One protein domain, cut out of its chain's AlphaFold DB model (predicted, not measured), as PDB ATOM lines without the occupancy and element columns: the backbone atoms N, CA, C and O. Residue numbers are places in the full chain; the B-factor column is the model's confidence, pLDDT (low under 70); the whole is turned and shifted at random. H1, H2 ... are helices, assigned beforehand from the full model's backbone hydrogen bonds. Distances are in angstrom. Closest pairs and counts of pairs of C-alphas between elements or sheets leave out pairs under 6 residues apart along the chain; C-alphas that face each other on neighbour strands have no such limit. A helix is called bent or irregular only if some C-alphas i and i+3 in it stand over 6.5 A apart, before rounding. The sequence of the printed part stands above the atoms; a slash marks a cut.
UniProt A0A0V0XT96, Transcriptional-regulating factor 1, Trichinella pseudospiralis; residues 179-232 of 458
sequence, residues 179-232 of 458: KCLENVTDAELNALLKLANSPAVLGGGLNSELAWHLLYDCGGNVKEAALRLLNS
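AT A GLANCE: This is residues 179 to 232 of the 458 residues of the protein "Transcriptional-regulating factor 1" of Trichinella pseudospiralis (UniProt A0A0V0XT96). Two helices, H1 and H3, lie side by side and run the same way, and a third, H2, lies over one side of the pair, slanting from the end of H1 across towards H3. The three helix centres make a triangle; the long link of residues 197 to 207 loops out beyond the end of H1, and residues 179 to 183 lie at the opposite end of the long axis. The printed part has 54 residues, with three named helices in the order H1, H2, H3 and no named strand, and its class is all helix. It is compact, with a radius of gyration of the C-alphas of 10.0 A, and only just elongated, with spans of 29 by 20 by 16 A.

HOW THE PARTS SIT: The first helix, H1, residues 186 to 196, touches H2, residues 208 to 217. Their closest C-alphas are those of Ala 196 and Ser 208, 5.6 A apart. These two run opposite ways at a steep tilt of 61 degrees. H2 also touches H3, residues 222 to 231, with 10 pairs of C-alphas within 8 A. The closest are those of Leu 214 and Ala 225, 5.1 A apart, and the two helices run opposite ways at a steep tilt of 62 degrees. H1 and H3 touch as well, their closest C-alphas being those of Leu 192 and Ala 226, 6.4 A apart. They run the same way at a shallow tilt of 4 degrees, centre to centre 11.4 A. The helix packing is mostly crossed, but only just: of the 3 touching pairs, 1 is at a shallow tilt. In H1, H2 and H3 every O i to N i+4 pair is within hydrogen-bond range.

IN THESE COORDINATES: H1 begins at C-alpha 186, at (179.734, 224.908, 165.159), and measures 15.1 A from first to last C-alpha over residues 186 to 196. H2, residues 208 to 217, begins at C-alpha 208, at (169.723, 224.429, 154.365), and measures 14.5 A. H3, residues 222 to 231, measures 14.3 A and ends at C-alpha 231, at (158.137, 233.501, 160.753). No helix is bent or irregular.

THE WHOLE: The two C-alphas farthest apart are those of Glu 182 and Gly 204, 29.5 A. The C-alphas of Lys 179 and Ser 232, the first and last printed residues, are 25.3 A apart. The printed part has no cut. The link from H1 to H2 is long, with 11 residues, and the link from H2 to H3 is tight, with 4. The mean pLDDT of the printed part is 86.3, and the model's confidence is low, under 70, at residues 203 to 206.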
ATOM      1  N   LYS A 179     183.492 235.217 156.717       90.06
ATOM      2  CA  LYS A 179     183.795 236.045 157.897       90.06
ATOM      3  C   LYS A 179     182.610 236.201 158.850       90.06
ATOM      4  O   LYS A 179     182.816 236.412 160.041       90.06
ATOM      5  N   CYS A 180     181.370 236.034 158.379       86.94
ATOM      6  CA  CYS A 180     180.196 236.091 159.257       86.94
ATOM      7  C   CYS A 180     180.158 234.955 160.299       86.94
ATOM      8  O   CYS A 180     179.339 234.995 161.214       86.94
ATOM      9  N   LEU A 181     181.021 233.938 160.169       88.88
ATOM     10  CA  LEU A 181     181.099 232.791 161.074       88.88
ATOM     11  C   LEU A 181     182.116 232.951 162.208       88.88
ATOM     12  O   LEU A 181     182.155 232.092 163.081       88.88
ATOM     13  N   GLU A 182     182.913 234.024 162.241       87.75
ATOM     14  CA  GLU A 182     183.960 234.206 163.265       87.75
ATOM     15  C   GLU A 182     183.414 234.130 164.703       87.75
ATOM     16  O   GLU A 182     184.088 233.630 165.601       87.75
ATOM     17  N   ASN A 183     182.166 234.566 164.901       85.38
ATOM     18  CA  ASN A 183     181.495 234.602 166.201       85.38
ATOM     19  C   ASN A 183     180.443 233.496 166.388       85.38
ATOM     20  O   ASN A 183     179.714 233.514 167.379       85.38
ATOM     21  N   VAL A 184     180.324 232.558 165.443       90.50
ATOM     22  CA  VAL A 184     179.296 231.507 165.457       90.50
ATOM     23  C   VAL A 184     179.936 230.174 165.801       90.50
ATOM     24  O   VAL A 184     180.851 229.720 165.119       90.50
ATOM     25  N   THR A 185     179.440 229.503 166.840       93.19
ATOM     26  CA  THR A 185     179.946 228.169 167.172       93.19
ATOM     27  C   THR A 185     179.396 227.106 166.219       93.19
ATOM     28  O   THR A 185     178.241 227.164 165.785       93.19
ATOM     29  N   ASP A 186     180.181 226.055 165.964       92.25
ATOM     30  CA  ASP A 186     179.734 224.908 165.159       92.25
ATOM     31  C   ASP A 186     178.442 224.283 165.709       92.25
ATOM     32  O   ASP A 186     177.613 223.778 164.952       92.25
ATOM     33  N   ALA A 187     178.248 224.303 167.030       93.50
ATOM     34  CA  ALA A 187     177.050 223.766 167.666       93.50
ATOM     35  C   ALA A 187     175.794 224.579 167.310       93.50
ATOM     36  O   ALA A 187     174.769 223.994 166.955       93.50
ATOM     37  N   GLU A 188     175.880 225.910 167.363       92.62
ATOM     38  CA  GLU A 188     174.781 226.815 167.009       92.62
ATOM     39  C   GLU A 188     174.453 226.740 165.519       92.62
ATOM     40  O   GLU A 188     173.282 226.628 165.147       92.62
ATOM     41  N   LEU A 189     175.480 226.703 164.668       92.62
ATOM     42  CA  LEU A 189     175.316 226.537 163.228       92.62
ATOM     43  C   LEU A 189     174.631 225.206 162.890       92.62
ATOM     44  O   LEU A 189     173.651 225.168 162.146       92.62
ATOM     45  N   ASN A 190     175.097 224.098 163.475       93.00
ATOM     46  CA  ASN A 190     174.474 222.792 163.268       93.00
ATOM     47  C   ASN A 190     173.033 222.748 163.793       93.00
ATOM     48  O   ASN A 190     172.193 222.067 163.204       93.00
ATOM     49  N   ALA A 191     172.726 223.450 164.887       92.00
ATOM     50  CA  ALA A 191     171.361 223.560 165.392       92.00
ATOM     51  C   ALA A 191     170.456 224.320 164.411       92.00
ATOM     52  O   ALA A 191     169.352 223.851 164.129       92.00
ATOM     53  N   LEU A 192     170.937 225.422 163.826       91.31
ATOM     54  CA  LEU A 192     170.216 226.177 162.799       91.31
ATOM     55  C   LEU A 192     169.964 225.333 161.544       91.31
ATOM     56  O   LEU A 192     168.839 225.273 161.059       91.31
ATOM     57  N   LEU A 193     170.977 224.619 161.051       92.00
ATOM     58  CA  LEU A 193     170.828 223.746 159.883       92.00
ATOM     59  C   LEU A 193     169.883 222.570 160.157       92.00
ATOM     60  O   LEU A 193     169.122 222.166 159.279       92.00
ATOM     61  N   LYS A 194     169.883 222.019 161.374       90.25
ATOM     62  CA  LYS A 194     168.904 220.997 161.779       90.25
ATOM     63  C   LYS A 194     167.491 221.566 161.849       90.25
ATOM     64  O   LYS A 194     166.566 220.896 161.403       90.25
ATOM     65  N   LEU A 195     167.327 222.787 162.361       88.56
ATOM     66  CA  LEU A 195     166.046 223.489 162.370       88.56
ATOM     67  C   LEU A 195     165.541 223.719 160.940       88.56
ATOM     68  O   LEU A 195     164.392 223.405 160.647       88.56
ATOM     69  N   ALA A 196     166.410 224.177 160.040       88.19
ATOM     70  CA  ALA A 196     166.102 224.397 158.627       88.19
ATOM     71  C   ALA A 196     165.707 223.130 157.872       88.19
ATOM     72  O   ALA A 196     164.943 223.206 156.914       88.19
ATOM     73  N   ASN A 197     166.193 221.976 158.330       86.12
ATOM     74  CA  ASN A 197     165.820 220.672 157.795       86.12
ATOM     75  C   ASN A 197     164.689 219.985 158.583       86.12
ATOM     76  O   ASN A 197     164.444 218.787 158.429       86.12
ATOM     77  N   SER A 198     164.026 220.713 159.482       84.94
ATOM     78  CA  SER A 198     162.935 220.182 160.292       84.94
ATOM     79  C   SER A 198     161.570 220.564 159.707       84.94
ATOM     80  O   SER A 198     161.435 221.626 159.098       84.94
ATOM     81  N   PRO A 199     160.515 219.774 159.972       77.25
ATOM     82  CA  PRO A 199     159.147 220.119 159.578       77.25
ATOM     83  C   PRO A 199     158.590 221.371 160.276       77.25
ATOM     84  O   PRO A 199     157.475 221.788 159.982       77.25
ATOM     85  N   ALA A 200     159.316 221.943 161.248       77.81
ATOM     86  CA  ALA A 200     158.883 223.132 161.977       77.81
ATOM     87  C   ALA A 200     158.952 224.410 161.122       77.81
ATOM     88  O   ALA A 200     158.268 225.389 161.435       77.81
ATOM     89  N   VAL A 201     159.773 224.390 160.070       77.69
ATOM     90  CA  VAL A 201     159.981 225.493 159.129       77.69
ATOM     91  C   VAL A 201     158.963 225.408 157.993       77.69
ATOM     92  O   VAL A 201     158.617 224.321 157.520       77.69
ATOM     93  N   LEU A 202     158.473 226.570 157.555       70.19
ATOM     94  CA  LEU A 202     157.555 226.680 156.424       70.19
ATOM     95  C   LEU A 202     158.211 226.070 155.170       70.19
ATOM     96  O   LEU A 202     159.364 226.364 154.860       70.19
ATOM     97  N   GLY A 203     157.497 225.173 154.486       66.25
ATOM     98  CA  GLY A 203     158.012 224.467 153.307       66.25
ATOM     99  C   GLY A 203     158.576 223.057 153.556       66.25
ATOM    100  O   GLY A 203     158.882 222.354 152.600       66.25
ATOM    101  N   GLY A 204     158.625 222.576 154.804       64.56
ATOM    102  CA  GLY A 204     158.806 221.140 155.078       64.56
ATOM    103  C   GLY A 204     160.248 220.641 155.232       64.56
ATOM    104  O   GLY A 204     160.452 219.431 155.324       64.56
ATOM    105  N   GLY A 205     161.230 221.538 155.345       64.75
ATOM    106  CA  GLY A 205     162.521 221.210 155.955       64.75
ATOM    107  C   GLY A 205     163.600 220.642 155.022       64.75
ATOM    108  O   GLY A 205     164.219 219.632 155.349       64.75
ATOM    109  N   LEU A 206     163.873 221.282 153.887       68.19
ATOM    110  CA  LEU A 206     165.043 221.053 153.019       68.19
ATOM    111  C   LEU A 206     165.843 222.356 152.784       68.19
ATOM    112  O   LEU A 206     166.713 222.430 151.912       68.19
ATOM    113  N   ASN A 207     165.592 223.382 153.596       77.38
ATOM    114  CA  ASN A 207     166.017 224.769 153.394       77.38
ATOM    115  C   ASN A 207     167.395 225.104 153.987       77.38
ATOM    116  O   ASN A 207     167.610 226.187 154.534       77.38
ATOM    117  N   SER A 208     168.355 224.186 153.878       87.38
ATOM    118  CA  SER A 208     169.723 224.429 154.365       87.38
ATOM    119  C   SER A 208     170.382 225.650 153.706       87.38
ATOM    120  O   SER A 208     170.980 226.464 154.402       87.38
ATOM    121  N   GLU A 209     170.199 225.831 152.397       88.69
ATOM    122  CA  GLU A 209     170.700 226.995 151.649       88.69
ATOM    123  C   GLU A 209     170.081 228.311 152.133       88.69
ATOM    124  O   GLU A 209     170.775 229.304 152.343       88.69
ATOM    125  N   LEU A 210     168.769 228.319 152.387       87.81
ATOM    126  CA  LEU A 210     168.091 229.500 152.913       87.81
ATOM    127  C   LEU A 210     168.629 229.875 154.300       87.81
ATOM    128  O   LEU A 210     168.816 231.054 154.588       87.81
ATOM    129  N   ALA A 211     168.915 228.884 155.148       90.12
ATOM    130  CA  ALA A 211     169.491 229.128 156.465       90.12
ATOM    131  C   ALA A 211     170.875 229.787 156.386       90.12
ATOM    132  O   ALA A 211     171.163 230.674 157.185       90.12
ATOM    133  N   TRP A 212     171.703 229.407 155.409       90.94
ATOM    134  CA  TRP A 212     172.996 230.050 155.167       90.94
ATOM    135  C   TRP A 212     172.855 231.505 154.734       90.94
ATOM    136  O   TRP A 212     173.527 232.377 155.285       90.94
ATOM    137  N   HIS A 213     171.948 231.784 153.801       90.75
ATOM    138  CA  HIS A 213     171.713 233.153 153.354       90.75
ATOM    139  C   HIS A 213     171.131 234.034 154.462       90.75
ATOM    140  O   HIS A 213     171.558 235.173 154.620       90.75
ATOM    141  N   LEU A 214     170.211 233.505 155.275       89.81
ATOM    142  CA  LEU A 214     169.677 234.242 156.422       89.81
ATOM    143  C   LEU A 214     170.721 234.468 157.504       89.81
ATOM    144  O   LEU A 214     170.720 235.516 158.141       89.81
ATOM    145  N   LEU A 215     171.626 233.515 157.713       92.19
ATOM    146  CA  LEU A 215     172.726 233.701 158.649       92.19
ATOM    147  C   LEU A 215     173.637 234.852 158.211       92.19
ATOM    148  O   LEU A 215     174.029 235.662 159.051       92.19
ATOM    149  N   TYR A 216     173.937 234.941 156.914       92.25
ATOM    150  CA  TYR A 216     174.729 236.032 156.355       92.25
ATOM    151  C   TYR A 216     173.995 237.378 156.411       92.25
ATOM    152  O   TYR A 216     174.570 238.350 156.896       92.25
ATOM    153  N   ASP A 217     172.717 237.424 156.021       89.88
ATOM    154  CA  ASP A 217     171.888 238.640 156.088       89.88
ATOM    155  C   ASP A 217     171.733 239.157 157.530       89.88
ATOM    156  O   ASP A 217     171.735 240.359 157.787       89.88
ATOM    157  N   CYS A 218     171.689 238.246 158.506       90.25
ATOM    158  CA  CYS A 218     171.671 238.570 159.931       90.25
ATOM    159  C   CYS A 218     173.071 238.816 160.532       90.25
ATOM    160  O   CYS A 218     173.197 238.905 161.757       90.25
ATOM    161  N   GLY A 219     174.131 238.879 159.717       89.00
ATOM    162  CA  GLY A 219     175.498 239.168 160.160       89.00
ATOM    163  C   GLY A 219     176.081 238.141 161.139       89.00
ATOM    164  O   GLY A 219     176.861 238.504 162.015       89.00
ATOM    165  N   GLY A 220     175.671 236.874 161.042       88.06
ATOM    166  CA  GLY A 220     176.077 235.808 161.966       88.06
ATOM    167  C   GLY A 220     175.187 235.663 163.207       88.06
ATOM    168  O   GLY A 220     175.448 234.813 164.058       88.06
ATOM    169  N   ASN A 221     174.100 236.432 163.341       91.56
ATOM    170  CA  ASN A 221     173.157 236.252 164.446       91.56
ATOM    171  C   ASN A 221     172.226 235.052 164.203       91.56
ATOM    172  O   ASN A 221     171.172 235.161 163.574       91.56
ATOM    173  N   VAL A 222     172.602 233.901 164.766       93.06
ATOM    174  CA  VAL A 222     171.874 232.629 164.625       93.06
ATOM    175  C   VAL A 222     170.423 232.716 165.109       93.06
ATOM    176  O   VAL A 222     169.537 232.110 164.508       93.06
ATOM    177  N   LYS A 223     170.154 233.470 166.181       91.25
ATOM    178  CA  LYS A 223     168.802 233.583 166.756       91.25
ATOM    179  C   LYS A 223     167.874 234.349 165.824       91.25
ATOM    180  O   LYS A 223     166.759 233.901 165.580       91.25
ATOM    181  N   GLU A 224     168.352 235.463 165.280       90.62
ATOM    182  CA  GLU A 224     167.581 236.266 164.330       90.62
ATOM    183  C   GLU A 224     167.348 235.506 163.019       90.62
ATOM    184  O   GLU A 224     166.229 235.462 162.511       90.62
ATOM    185  N   ALA A 225     168.377 234.809 162.520       91.56
ATOM    186  CA  ALA A 225     168.252 233.938 161.354       91.56
ATOM    187  C   ALA A 225     167.205 232.829 161.570       91.56
ATOM    188  O   ALA A 225     166.366 232.593 160.703       91.56
ATOM    189  N   ALA A 226     167.197 232.189 162.746       90.44
ATOM    190  CA  ALA A 226     166.200 231.180 163.100       90.44
ATOM    191  C   ALA A 226     164.776 231.757 163.185       90.44
ATOM    192  O   ALA A 226     163.825 231.106 162.755       90.44
ATOM    193  N   LEU A 227     164.613 232.972 163.718       89.06
ATOM    194  CA  LEU A 227     163.309 233.636 163.790       89.06
ATOM    195  C   LEU A 227     162.769 233.973 162.399       89.06
ATOM    196  O   LEU A 227     161.614 233.664 162.111       89.06
ATOM    197  N   ARG A 228     163.598 234.540 161.516       88.00
ATOM    198  CA  ARG A 228     163.221 234.816 160.119       88.00
ATOM    199  C   ARG A 228     162.867 233.548 159.352       88.00
ATOM    200  O   ARG A 228     161.881 233.526 158.625       88.00
ATOM    201  N   LEU A 229     163.609 232.468 159.583       87.06
ATOM    202  CA  LEU A 229     163.331 231.161 158.994       87.06
ATOM    203  C   LEU A 229     161.962 230.592 159.419       87.06
ATOM    204  O   LEU A 229     161.310 229.911 158.634       87.06
ATOM    205  N   LEU A 230     161.518 230.850 160.653       85.31
ATOM    206  CA  LEU A 230     160.251 230.329 161.184       85.31
ATOM    207  C   LEU A 230     159.033 231.210 160.874       85.31
ATOM    208  O   LEU A 230     157.925 230.684 160.770       85.31
ATOM    209  N   ASN A 231     159.229 232.526 160.775       80.50
ATOM    210  CA  ASN A 231     158.137 233.501 160.753       80.50
ATOM    211  C   ASN A 231     157.801 234.041 159.357       80.50
ATOM    212  O   ASN A 231     156.740 234.639 159.196       80.50
ATOM    213  N   SER A 232     158.675 233.872 158.365       70.62
ATOM    214  CA  SER A 232     158.535 234.550 157.075       70.62
ATOM    215  C   SER A 232     158.179 233.587 155.942       70.62
ATOM    216  O   SER A 232     158.916 232.644 155.669       70.62
TER     217      SER A 232